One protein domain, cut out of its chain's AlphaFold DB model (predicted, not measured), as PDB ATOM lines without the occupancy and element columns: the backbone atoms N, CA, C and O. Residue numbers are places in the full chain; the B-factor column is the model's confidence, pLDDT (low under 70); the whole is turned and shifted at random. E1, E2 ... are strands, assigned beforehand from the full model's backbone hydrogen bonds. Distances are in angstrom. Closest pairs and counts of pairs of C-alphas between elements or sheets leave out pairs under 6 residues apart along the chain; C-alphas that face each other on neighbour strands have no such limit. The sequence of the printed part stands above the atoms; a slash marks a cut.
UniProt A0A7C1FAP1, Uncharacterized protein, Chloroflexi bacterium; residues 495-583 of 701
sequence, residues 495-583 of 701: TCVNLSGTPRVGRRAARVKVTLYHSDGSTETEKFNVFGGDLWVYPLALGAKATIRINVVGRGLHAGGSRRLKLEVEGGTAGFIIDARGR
ATOM      1  N   THR A 495     190.725 158.175 258.710       97.06
ATOM      2  CA  THR A 495     189.606 157.963 257.787       97.06
ATOM      3  C   THR A 495     189.788 156.624 257.065       97.06
ATOM      4  O   THR A 495     190.809 156.391 256.416       97.06
ATOM      5  N   CYS A 496     188.776 155.760 257.135       97.62
ATOM      6  CA  CYS A 496     188.754 154.450 256.496       97.62
ATOM      7  C   CYS A 496     187.659 154.354 255.424       97.62
ATOM      8  O   CYS A 496     186.487 154.649 255.673       97.62
ATOM      9  N   VAL A 497     188.016 153.868 254.232       97.44
ATOM     10  CA  VAL A 497     187.072 153.529 253.158       97.44
ATOM     11  C   VAL A 497     186.888 152.020 253.083       97.44
ATOM     12  O   VAL A 497     187.777 151.278 252.676       97.44
ATOM     13  N   ASN A 498     185.692 151.565 253.432       96.75
ATOM     14  CA  ASN A 498     185.335 150.159 253.541       96.75
ATOM     15  C   ASN A 498     184.567 149.696 252.302       96.75
ATOM     16  O   ASN A 498     183.480 150.211 252.003       96.75
ATOM     17  N   LEU A 499     185.109 148.706 251.593       95.31
ATOM     18  CA  LEU A 499     184.454 148.134 250.422       95.31
ATOM     19  C   LEU A 499     183.407 147.094 250.839       95.31
ATOM     20  O   LEU A 499     183.721 146.114 251.514       95.31
ATOM     21  N   SER A 500     182.164 147.278 250.392       92.12
ATOM     22  CA  SER A 500     181.111 146.269 250.519       92.12
ATOM     23  C   SER A 500     181.207 145.207 249.417       92.12
ATOM     24  O   SER A 500     181.815 145.426 248.362       92.12
ATOM     25  N   GLY A 501     180.586 144.050 249.659       91.31
ATOM     26  CA  GLY A 501     180.613 142.890 248.770       91.31
ATOM     27  C   GLY A 501     181.739 141.909 249.108       91.31
ATOM     28  O   GLY A 501     182.310 141.940 250.198       91.31
ATOM     29  N   THR A 502     182.052 141.025 248.157       92.50
ATOM     30  CA  THR A 502     183.014 139.921 248.318       92.50
ATOM     31  C   THR A 502     184.196 140.063 247.348       92.50
ATOM     32  O   THR A 502     184.173 139.544 246.226       92.50
ATOM     33  N   PRO A 503     185.252 140.805 247.733       93.19
ATOM     34  CA  PRO A 503     186.437 140.981 246.908       93.19
ATOM     35  C   PRO A 503     187.124 139.641 246.640       93.19
ATOM     36  O   PRO A 503     187.294 138.816 247.534       93.19
ATOM     37  N   ARG A 504     187.557 139.419 245.396       94.38
ATOM     38  CA  ARG A 504     188.378 138.248 245.065       94.38
ATOM     39  C   ARG A 504     189.799 138.481 245.566       94.38
ATOM     40  O   ARG A 504     190.433 139.446 245.139       94.38
ATOM     41  N   VAL A 505     190.287 137.584 246.421       93.31
ATOM     42  CA  VAL A 505     191.624 137.678 247.023       93.31
ATOM     43  C   VAL A 505     192.704 137.807 245.944       93.31
ATOM     44  O   VAL A 505     192.665 137.098 244.934       93.31
ATOM     45  N   GLY A 506     193.622 138.762 246.114       93.00
ATOM     46  CA  GLY A 506     194.736 139.023 245.192       93.00
ATOM     47  C   GLY A 506     194.336 139.630 243.838       93.00
ATOM     48  O   GLY A 506     195.192 139.948 243.014       93.00
ATOM     49  N   ARG A 507     193.038 139.830 243.566       96.94
ATOM     50  CA  ARG A 507     192.567 140.561 242.381       96.94
ATOM     51  C   ARG A 507     192.364 142.025 242.730       96.94
ATOM     52  O   ARG A 507     191.936 142.362 243.824       96.94
ATOM     53  N   ARG A 508     192.635 142.912 241.775       97.75
ATOM     54  CA  ARG A 508     192.482 144.356 241.973       97.75
ATOM     55  C   ARG A 508     191.035 144.706 242.334       97.75
ATOM     56  O   ARG A 508     190.125 144.465 241.540       97.75
ATOM     57  N   ALA A 509     190.841 145.295 243.508       97.62
ATOM     58  CA  ALA A 509     189.556 145.772 244.000       97.62
ATOM     59  C   ALA A 509     189.336 147.247 243.635       97.62
ATOM     60  O   ALA A 509     188.257 147.604 243.154       97.62
ATOM     61  N   ALA A 510     190.370 148.085 243.769       97.81
ATOM     62  CA  ALA A 510     190.309 149.510 243.452       97.81
ATOM     63  C   ALA A 510     191.623 150.053 242.861       97.81
ATOM     64  O   ALA A 510     192.699 149.484 243.041       97.81
ATOM     65  N   ARG A 511     191.515 151.172 242.138       98.25
ATOM     66  CA  ARG A 511     192.632 152.051 241.769       98.25
ATOM     67  C   ARG A 511     192.526 153.329 242.584       98.25
ATOM     68  O   ARG A 511     191.444 153.916 242.630       98.25
ATOM     69  N   VAL A 512     193.633 153.756 243.169       98.12
ATOM     70  CA  VAL A 512     193.678 154.900 244.079       98.12
ATOM     71  C   VAL A 512     194.670 155.915 243.540       98.12
ATOM     72  O   VAL A 512     195.748 155.548 243.083       98.12
ATOM     73  N   LYS A 513     194.285 157.185 243.556       98.31
ATOM     74  CA  LYS A 513     195.175 158.315 243.305       98.31
ATOM     75  C   LYS A 513     195.181 159.180 244.558       98.31
ATOM     76  O   LYS A 513     194.118 159.680 244.926       98.31
ATOM     77  N   VAL A 514     196.346 159.340 245.168       97.88
ATOM     78  CA  VAL A 514     196.564 160.214 246.324       97.88
ATOM     79  C   VAL A 514     197.212 161.492 245.820       97.88
ATOM     80  O   VAL A 514     198.131 161.421 245.011       97.88
ATOM     81  N   THR A 515     196.694 162.644 246.230       97.56
ATOM     82  CA  THR A 515     197.302 163.948 245.961       97.56
ATOM     83  C   THR A 515     197.552 164.640 247.297       97.56
ATOM     84  O   THR A 515     196.581 165.018 247.950       97.56
ATOM     85  N   LEU A 516     198.816 164.746 247.701       95.31
ATOM     86  CA  LEU A 516     199.263 165.395 248.934       95.31
ATOM     87  C   LEU A 516     199.363 166.908 248.740       95.31
ATOM     88  O   LEU A 516     199.708 167.364 247.648       95.31
ATOM     89  N   TYR A 517     199.091 167.665 249.800       91.06
ATOM     90  CA  TYR A 517     199.295 169.110 249.844       91.06
ATOM     91  C   TYR A 517     200.388 169.437 250.861       91.06
ATOM     92  O   TYR A 517     200.238 169.134 252.045       91.06
ATOM     93  N   HIS A 518     201.474 170.049 250.400       88.31
ATOM     94  CA  HIS A 518     202.575 170.475 251.260       88.31
ATOM     95  C   HIS A 518     202.361 171.913 251.747       88.31
ATOM     96  O   HIS A 518     201.606 172.690 251.157       88.31
ATOM     97  N   SER A 519     203.037 172.278 252.836       85.00
ATOM     98  CA  SER A 519     202.946 173.616 253.432       85.00
ATOM     99  C   SER A 519     203.474 174.730 252.520       85.00
ATOM    100  O   SER A 519     203.039 175.870 252.643       85.00
ATOM    101  N   ASP A 520     204.362 174.404 251.578       88.12
ATOM    102  CA  ASP A 520     204.890 175.321 250.561       88.12
ATOM    103  C   ASP A 520     203.937 175.532 249.362       88.12
ATOM    104  O   ASP A 520     204.264 176.256 248.421       88.12
ATOM    105  N   GLY A 521     202.754 174.907 249.387       85.38
ATOM    106  CA  GLY A 521     201.751 174.973 248.325       85.38
ATOM    107  C   GLY A 521     202.000 174.017 247.155       85.38
ATOM    108  O   GLY A 521     201.181 173.967 246.232       85.38
ATOM    109  N   SER A 522     203.086 173.240 247.172       90.44
ATOM    110  CA  SER A 522     203.319 172.186 246.186       90.44
ATOM    111  C   SER A 522     202.379 170.994 246.409       90.44
ATOM    112  O   SER A 522     201.798 170.804 247.484       90.44
ATOM    113  N   THR A 523     202.200 170.182 245.362       93.38
ATOM    114  CA  THR A 523     201.401 168.954 245.447       93.38
ATOM    115  C   THR A 523     202.149 167.778 244.852       93.38
ATOM    116  O   THR A 523     202.655 167.864 243.732       93.38
ATOM    117  N   GLU A 524     202.149 166.664 245.569       94.06
ATOM    118  CA  GLU A 524     202.663 165.386 245.091       94.06
ATOM    119  C   GLU A 524     201.496 164.462 244.749       94.06
ATOM    120  O   GLU A 524     200.413 164.545 245.330       94.06
ATOM    121  N   THR A 525     201.657 163.609 243.737       96.50
ATOM    122  CA  THR A 525     200.598 162.694 243.318       96.50
ATOM    123  C   THR A 525     201.124 161.300 243.051       96.50
ATOM    124  O   THR A 525     201.915 161.081 242.136       96.50
ATOM    125  N   GLU A 526     200.520 160.335 243.732       97.44
ATOM    126  CA  GLU A 526     200.875 158.927 243.658       97.44
ATOM    127  C   GLU A 526     199.677 158.079 243.212       97.44
ATOM    128  O   GLU A 526     198.507 158.451 243.383       97.44
ATOM    129  N   LYS A 527     199.946 156.929 242.584       98.00
ATOM    130  CA  LYS A 527     198.913 156.011 242.082       98.00
ATOM    131  C   LYS A 527     199.160 154.600 242.586       98.00
ATOM    132  O   LYS A 527     200.215 154.029 242.342       98.00
ATOM    133  N   PHE A 528     198.123 153.999 243.156       98.25
ATOM    134  CA  PHE A 528     198.188 152.683 243.777       98.25
ATOM    135  C   PHE A 528     197.094 151.747 243.267       98.25
ATOM    136  O   PHE A 528     196.041 152.165 242.765       98.25
ATOM    137  N   ASN A 529     197.342 150.451 243.433       98.00
ATOM    138  CA  ASN A 529     196.341 149.406 243.274       98.00
ATOM    139  C   ASN A 529     196.043 148.806 244.645       98.00
ATOM    140  O   ASN A 529     196.963 148.383 245.335       98.00
ATOM    141  N   VAL A 530     194.763 148.719 244.988       98.06
ATOM    142  CA  VAL A 530     194.296 148.007 246.182       98.06
ATOM    143  C   VAL A 530     193.750 146.659 245.741       98.06
ATOM    144  O   VAL A 530     192.928 146.592 244.814       98.06
ATOM    145  N   PHE A 531     194.208 145.585 246.376       98.00
ATOM    146  CA  PHE A 531     193.798 144.218 246.066       98.00
ATOM    147  C   PHE A 531     192.719 143.733 247.036       98.00
ATOM    148  O   PHE A 531     192.622 144.181 248.172       98.00
ATOM    149  N   GLY A 532     191.848 142.848 246.557       97.44
ATOM    150  CA  GLY A 532     190.847 142.207 247.396       97.44
ATOM    151  C   GLY A 532     191.512 141.298 248.424       97.44
ATOM    152  O   GLY A 532     192.489 140.622 248.104       97.44
ATOM    153  N   GLY A 533     190.952 141.254 249.630       96.31
ATOM    154  CA  GLY A 533     191.497 140.502 250.763       96.31
ATOM    155  C   GLY A 533     192.517 141.274 251.606       96.31
ATOM    156  O   GLY A 533     193.039 140.693 252.562       96.31
ATOM    157  N   ASP A 534     192.787 142.539 251.279       96.88
ATOM    158  CA  ASP A 534     193.843 143.348 251.897       96.88
ATOM    159  C   ASP A 534     193.257 144.495 252.716       96.88
ATOM    160  O   ASP A 534     192.240 145.093 252.346       96.88
ATOM    161  N   LEU A 535     193.949 144.828 253.801       97.62
ATOM    162  CA  LEU A 535     193.860 146.133 254.435       97.62
ATOM    163  C   LEU A 535     194.968 146.997 253.820       97.62
ATOM    164  O   LEU A 535     196.147 146.709 254.000       97.62
ATOM    165  N   TRP A 536     194.617 148.000 253.018       98.19
ATOM    166  CA  TRP A 536     195.614 148.886 252.412       98.19
ATOM    167  C   TRP A 536     195.739 150.157 253.241       98.19
ATOM    168  O   TRP A 536     194.751 150.873 253.405       98.19
ATOM    169  N   VAL A 537     196.939 150.429 253.746       98.06
ATOM    170  CA  VAL A 537     197.238 151.590 254.588       98.06
ATOM    171  C   VAL A 537     198.162 152.531 253.826       98.06
ATOM    172  O   VAL A 537     199.167 152.103 253.258       98.06
ATOM    173  N   TYR A 538     197.808 153.811 253.800       97.44
ATOM    174  CA  TYR A 538     198.654 154.885 253.299       97.44
ATOM    175  C   TYR A 538     199.145 155.726 254.485       97.44
ATOM    176  O   TYR A 538     198.301 156.227 255.238       97.44
ATOM    177  N   PRO A 539     200.469 155.892 254.668       95.38
ATOM    178  CA  PRO A 539     201.045 156.597 255.810       95.38
ATOM    179  C   PRO A 539     200.895 158.118 255.647       95.38
ATOM    180  O   PRO A 539     201.840 158.830 255.321       95.38
ATOM    181  N   LEU A 540     199.677 158.623 255.844       94.81
ATOM    182  CA  LEU A 540     199.397 160.055 255.874       94.81
ATOM    183  C   LEU A 540     199.690 160.590 257.280       94.81
ATOM    184  O   LEU A 540     198.995 160.218 258.221       94.81
ATOM    185  N   ALA A 541     200.712 161.434 257.414       91.56
ATOM    186  CA  ALA A 541     201.124 161.989 258.704       91.56
ATOM    187  C   ALA A 541     199.999 162.788 259.389       91.56
ATOM    188  O   ALA A 541     199.168 163.399 258.713       91.56
ATOM    189  N   LEU A 542     200.012 162.816 260.726       89.88
ATOM    190  CA  LEU A 542     199.038 163.553 261.533       89.88
ATOM    191  C   LEU A 542     198.953 165.023 261.083       89.88
ATOM    192  O   LEU A 542     199.976 165.699 260.971       89.88
ATOM    193  N   GLY A 543     197.745 165.503 260.783       84.81
ATOM    194  CA  GLY A 543     197.507 166.875 260.313       84.81
ATOM    195  C   GLY A 543     197.804 167.129 258.826       84.81
ATOM    196  O   GLY A 543     197.413 168.166 258.282       84.81
ATOM    197  N   ALA A 544     198.461 166.199 258.124       91.88
ATOM    198  CA  ALA A 544     198.714 166.330 256.692       91.88
ATOM    199  C   ALA A 544     197.422 166.119 255.892       91.88
ATOM    200  O   ALA A 544     196.659 165.189 256.152       91.88
ATOM    201  N   LYS A 545     197.188 166.959 254.877       94.31
ATOM    202  CA  LYS A 545     195.971 166.915 254.054       94.31
ATOM    203  C   LYS A 545     196.229 166.262 252.704       94.31
ATOM    204  O   LYS A 545     197.240 166.519 252.049       94.31
ATOM    205  N   ALA A 546     195.269 165.464 252.246       96.44
ATOM    206  CA  ALA A 546     195.324 164.805 250.949       96.44
ATOM    207  C   ALA A 546     193.956 164.761 250.260       96.44
ATOM    208  O   ALA A 546     192.911 164.613 250.891       96.44
ATOM    209  N   THR A 547     193.951 164.807 248.929       97.88
ATOM    210  CA  THR A 547     192.790 164.415 248.124       97.88
ATOM    211  C   THR A 547     192.966 162.987 247.625       97.88
ATOM    212  O   THR A 547     193.845 162.710 246.807       97.88
ATOM    213  N   ILE A 548     192.060 162.096 248.023       97.44
ATOM    214  CA  ILE A 548     192.035 160.701 247.583       97.44
ATOM    215  C   ILE A 548     190.950 160.522 246.524       97.44
ATOM    216  O   ILE A 548     189.779 160.848 246.734       97.44
ATOM    217  N   ARG A 549     191.323 159.974 245.365       97.88
ATOM    218  CA  ARG A 549     190.380 159.524 244.333       97.88
ATOM    219  C   ARG A 549     190.417 158.009 244.228       97.88
ATOM    220  O   ARG A 549     191.443 157.439 243.864       97.88
ATOM    221  N   ILE A 550     189.281 157.371 244.487       97.81
ATOM    222  CA  ILE A 550     189.127 155.915 244.490       97.81
ATOM    223  C   ILE A 550     188.213 155.513 243.336       97.81
ATOM    224  O   ILE A 550     187.092 156.003 243.210       97.81
ATOM    225  N   ASN A 551     188.685 154.596 242.496       97.88
ATOM    226  CA  ASN A 551     187.903 153.960 241.443       97.88
ATOM    227  C   ASN A 551     187.815 152.456 241.715       97.88
ATOM    228  O   ASN A 551     188.783 151.723 241.492       97.88
ATOM    229  N   VAL A 552     186.657 152.004 242.192       97.25
ATOM    230  CA  VAL A 552     186.374 150.602 242.503       97.25
ATOM    231  C   VAL A 552     186.159 149.832 241.199       97.25
ATOM    232  O   VAL A 552     185.207 150.056 240.445       97.25
ATOM    233  N   VAL A 553     187.064 148.897 240.917       96.62
ATOM    234  CA  VAL A 553     187.088 148.111 239.674       96.62
ATOM    235  C   VAL A 553     186.578 146.682 239.865       96.62
ATOM    236  O   VAL A 553     186.135 146.071 238.896       96.62
ATOM    237  N   GLY A 554     186.556 146.163 241.096       91.06
ATOM    238  CA  GLY A 554     186.004 144.839 241.383       91.06
ATOM    239  C   GLY A 554     184.506 144.745 241.061       91.06
ATOM    240  O   GLY A 554     183.732 145.677 241.307       91.06
ATOM    241  N   ARG A 555     184.077 143.626 240.469       90.75
ATOM    242  CA  ARG A 555     182.658 143.376 240.167       90.75
ATOM    243  C   ARG A 555     181.879 143.202 241.475       90.75
ATOM    244  O   ARG A 555     182.328 142.466 242.342       90.75
ATOM    245  N   GLY A 556     180.737 143.881 241.604       90.38
ATOM    246  CA  GLY A 556     179.889 143.825 242.806       90.38
ATOM    247  C   GLY A 556     180.417 144.602 244.019       90.38
ATOM    248  O   GLY A 556     179.713 144.687 245.019       90.38
ATOM    249  N   LEU A 557     181.614 145.191 243.928       94.31
ATOM    250  CA  LEU A 557     182.193 145.994 245.002       94.31
ATOM    251  C   LEU A 557     181.770 147.455 244.899       94.31
ATOM    252  O   LEU A 557     181.742 148.021 243.799       94.31
ATOM    253  N   HIS A 558     181.520 148.059 246.057       93.06
ATOM    254  CA  HIS A 558     181.155 149.464 246.201       93.06
ATOM    255  C   HIS A 558     181.789 150.037 247.468       93.06
ATOM    256  O   HIS A 558     182.075 149.308 248.411       93.06
ATOM    257  N   ALA A 559     181.975 151.348 247.506       89.12
ATOM    258  CA  ALA A 559     182.338 152.093 248.698       89.12
ATOM    259  C   ALA A 559     181.182 153.054 249.004       89.12
ATOM    260  O   ALA A 559     180.978 154.027 248.278       89.12
ATOM    261  N   GLY A 560     180.362 152.724 250.008       79.75
ATOM    262  CA  GLY A 560     179.175 153.517 250.362       79.75
ATOM    263  C   GLY A 560     178.167 153.634 249.211       79.75
ATOM    264  O   GLY A 560     177.696 154.722 248.908       79.75
ATOM    265  N   GLY A 561     177.924 152.538 248.485       85.25
ATOM    266  CA  GLY A 561     177.033 152.509 247.315       85.25
ATOM    267  C   GLY A 561     177.631 153.076 246.019       85.25
ATOM    268  O   GLY A 561     177.071 152.858 244.947       85.25
ATOM    269  N   SER A 562     178.799 153.727 246.065       90.38
ATOM    270  CA  SER A 562     179.457 154.283 244.878       90.38
ATOM    271  C   SER A 562     180.620 153.423 244.378       90.38
ATOM    272  O   SER A 562     181.303 152.739 245.141       90.38
ATOM    273  N   ARG A 563     180.898 153.491 243.070       94.56
ATOM    274  CA  ARG A 563     182.123 152.937 242.459       94.56
ATOM    275  C   ARG A 563     183.231 153.975 242.283       94.56
ATOM    276  O   ARG A 563     184.361 153.610 241.966       94.56
ATOM    277  N   ARG A 564     182.920 155.263 242.440       96.19
ATOM    278  CA  ARG A 564     183.872 156.372 242.311       96.19
ATOM    279  C   ARG A 564     183.705 157.315 243.490       96.19
ATOM    280  O   ARG A 564     182.609 157.813 243.722       96.19
ATOM    281  N   LEU A 565     184.792 157.576 244.199       94.75
ATOM    282  CA  LEU A 565     184.811 158.502 245.325       94.75
ATOM    283  C   LEU A 565     185.955 159.499 245.157       94.75
ATOM    284  O   LEU A 565     187.046 159.135 244.713       94.75
ATOM    285  N   LYS A 566     185.690 160.751 245.520       95.88
ATOM    286  CA  LYS A 566     186.696 161.786 245.758       95.88
ATOM    287  C   LYS A 566     186.454 162.291 247.175       95.88
ATOM    288  O   LYS A 566     185.328 162.663 247.482       95.88
ATOM    289  N   LEU A 567     187.488 162.280 247.999       94.50
ATOM    290  CA  LEU A 567     187.425 162.706 249.390       94.50
ATOM    291  C   LEU A 567     188.678 163.513 249.719       94.50
ATOM    292  O   LEU A 567     189.759 163.233 249.197       94.50
ATOM    293  N   GLU A 568     188.497 164.532 250.545       95.44
ATOM    294  CA  GLU A 568     189.580 165.247 251.209       95.44
ATOM    295  C   GLU A 568     189.701 164.662 252.608       95.44
ATOM    296  O   GLU A 568     188.692 164.471 253.288       95.44
ATOM    297  N   VAL A 569     190.917 164.282 252.976       94.69
ATOM    298  CA  VAL A 569     191.212 163.608 254.239       94.69
ATOM    299  C   VAL A 569     192.395 164.278 254.907       94.69
ATOM    300  O   VAL A 569     193.277 164.819 254.235       94.69
ATOM    301  N   GLU A 570     192.399 164.198 256.224       93.06
ATOM    302  CA  GLU A 570     193.524 164.544 257.078       93.06
ATOM    303  C   GLU A 570     194.107 163.251 257.658       93.06
ATOM    304  O   GLU A 570     193.373 162.276 257.860       93.06
ATOM    305  N   GLY A 571     195.425 163.199 257.838       92.88
ATOM    306  CA  GLY A 571     196.089 162.036 258.418       92.88
ATOM    307  C   GLY A 571     195.780 161.896 259.900       92.88
ATOM    308  O   GLY A 571     195.850 162.877 260.637       92.88
ATOM    309  N   GLY A 572     195.460 160.671 260.315       94.25
ATOM    310  CA  GLY A 572     195.394 160.260 261.716       94.25
ATOM    311  C   GLY A 572     196.623 159.442 262.125       94.25
ATOM    312  O   GLY A 572     197.521 159.201 261.315       94.25
ATOM    313  N   THR A 573     196.663 158.962 263.364       95.25
ATOM    314  CA  THR A 573     197.789 158.174 263.907       95.25
ATOM    315  C   THR A 573     197.970 156.804 263.234       95.25
ATOM    316  O   THR A 573     199.064 156.241 263.262       95.25
ATOM    317  N   ALA A 574     196.937 156.285 262.564       96.19
ATOM    318  CA  ALA A 574     196.969 155.107 261.692       96.19
ATOM    319  C   ALA A 574     196.957 155.457 260.184       96.19
ATOM    320  O   ALA A 574     196.803 154.571 259.338       96.19
ATOM    321  N   GLY A 575     197.102 156.736 259.823       96.44
ATOM    322  CA  GLY A 575     197.125 157.210 258.440       96.44
ATOM    323  C   GLY A 575     195.753 157.190 257.758       96.44
ATOM    324  O   GLY A 575     194.754 157.653 258.305       96.44
ATOM    325  N   PHE A 576     195.700 156.683 256.523       97.75
ATOM    326  CA  PHE A 576     194.469 156.515 255.743       97.75
ATOM    327  C   PHE A 576     194.305 155.057 255.314       97.75
ATOM    328  O   PHE A 576     195.227 154.467 254.750       97.75
ATOM    329  N   ILE A 577     193.121 154.480 255.535       98.50
ATOM    330  CA  ILE A 577     192.887 153.046 255.321       98.50
ATOM    331  C   ILE A 577     191.858 152.814 254.211       98.50
ATOM    332  O   ILE A 577     190.817 153.466 254.137       98.50
ATOM    333  N   ILE A 578     192.114 151.824 253.357       98.31
ATOM    334  CA  ILE A 578     191.104 151.199 252.501       98.31
ATOM    335  C   ILE A 578     190.978 149.731 252.900       98.31
ATOM    336  O   ILE A 578     191.875 148.925 252.644       98.31
ATOM    337  N   ASP A 579     189.837 149.367 253.481       98.31
ATOM    338  CA  ASP A 579     189.517 147.979 253.802       98.31
ATOM    339  C   ASP A 579     188.855 147.302 252.595       98.31
ATOM    340  O   ASP A 579     187.673 147.504 252.295       98.31
ATOM    341  N   ALA A 580     189.643 146.487 251.892       97.69
ATOM    342  CA  ALA A 580     189.220 145.689 250.749       97.69
ATOM    343  C   ALA A 580     189.095 144.197 251.095       97.69
ATOM    344  O   ALA A 580     189.139 143.348 250.198       97.69
ATOM    345  N   ARG A 581     188.928 143.850 252.377       96.25
ATOM    346  CA  ARG A 581     188.828 142.456 252.838       96.25
ATOM    347  C   ARG A 581     187.447 141.848 252.587       96.25
ATOM    348  O   ARG A 581     187.352 140.646 252.357       96.25
ATOM    349  N   GLY A 582     186.405 142.677 252.531       91.06
ATOM    350  CA  GLY A 582     185.022 142.281 252.236       91.06
ATOM    351  C   GLY A 582     184.079 142.388 253.431       91.06
ATOM    352  O   GLY A 582     184.520 142.537 254.574       91.06
ATOM    353  N   ARG A 583     182.771 142.354 253.144       91.56
ATOM    354  CA  ARG A 583     181.674 142.481 254.117       91.56
ATOM    355  C   ARG A 583     180.523 141.526 253.740       91.56
ATOM    356  O   ARG A 583     179.964 141.711 252.655       91.56
TER     357      ARG A 583
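What this domain is: This is residues 495 to 583 of the 701 residues of an uncharacterized protein of Chloroflexi bacterium (UniProt A0A7C1FAP1). The domain is a sandwich of two sheets laid face to face with their strands nearly aligned: a long, twisted wall of four strands, E3, E2, E5 and E6, and over it a smaller sheet of three, E1, E7 and E4. The chain changes from one sheet to the other at four links, E1 to E2, E3 to E4, E4 to E5 and E6 to E7. The printed part has 89 residues, with seven named strands, E1 to E7 in order along the chain, and no named helix, and its class is all strand. The larger sheet runs E3 E2 E5 E6, antiparallel throughout, and the smaller runs E1 E7 E4, mixed. The whole is compact, with a radius of gyration of the C-alphas of 12.9 A, and elongated, spanning 41 by 22 by 22 A.

How they stand to each other: E1, residues 495 to 500, is an edge strand and the parallel neighbour of E7, residues 576 to 579, at 14 degrees, with N 497 and O 577 2.8 A apart, within hydrogen-bond range. Residues 499 to 500 of E1 also pair, antiparallel, with residues 558 to 559. E2, residues 508 to 517, and E3, residues 523 to 531, form a hairpin, with N 514 and O 526 2.9 A apart. E4, residues 535 to 538, is antiparallel to E7, with N 538 and O 576 2.8 A apart. E5, residues 545 to 552, is antiparallel to E2, with N 513 and O 549 2.9 A apart, and forms a hairpin with E6, residues 564 to 570, where N 548 and O 567 are 2.8 A apart. In the sandwich, two sheets face to face, the facing parts are 9.7 A centre to centre, and the strands of one sheet stand at 7 degrees to those of the other. The closest C-alphas of E3 and E4, those of Val 530 and Trp 536, are 6.4 A apart. E2 and E7 are apart.

Where its parts are: E1 begins at C-alpha 495, (189.606, 157.963, 257.787), and is 16.2 A long. E2 is 26.9 A long and ends at C-alpha 517, (199.295, 169.110, 249.844). E3 is 25.9 A long, E4 10.0 A, E5 22.2 A and E6 19.4 A. E7, 10.1 A long, ends at C-alpha 579, (189.517, 147.979, 253.802).

The domain as a whole: The two C-alphas farthest apart, those of Thr 502 and Asp 520, are 41.7 A apart. The link E5 to E6, 11 residues, is long. The printed part has no cut, its mean pLDDT is 94.6, and no printed residue is under 70.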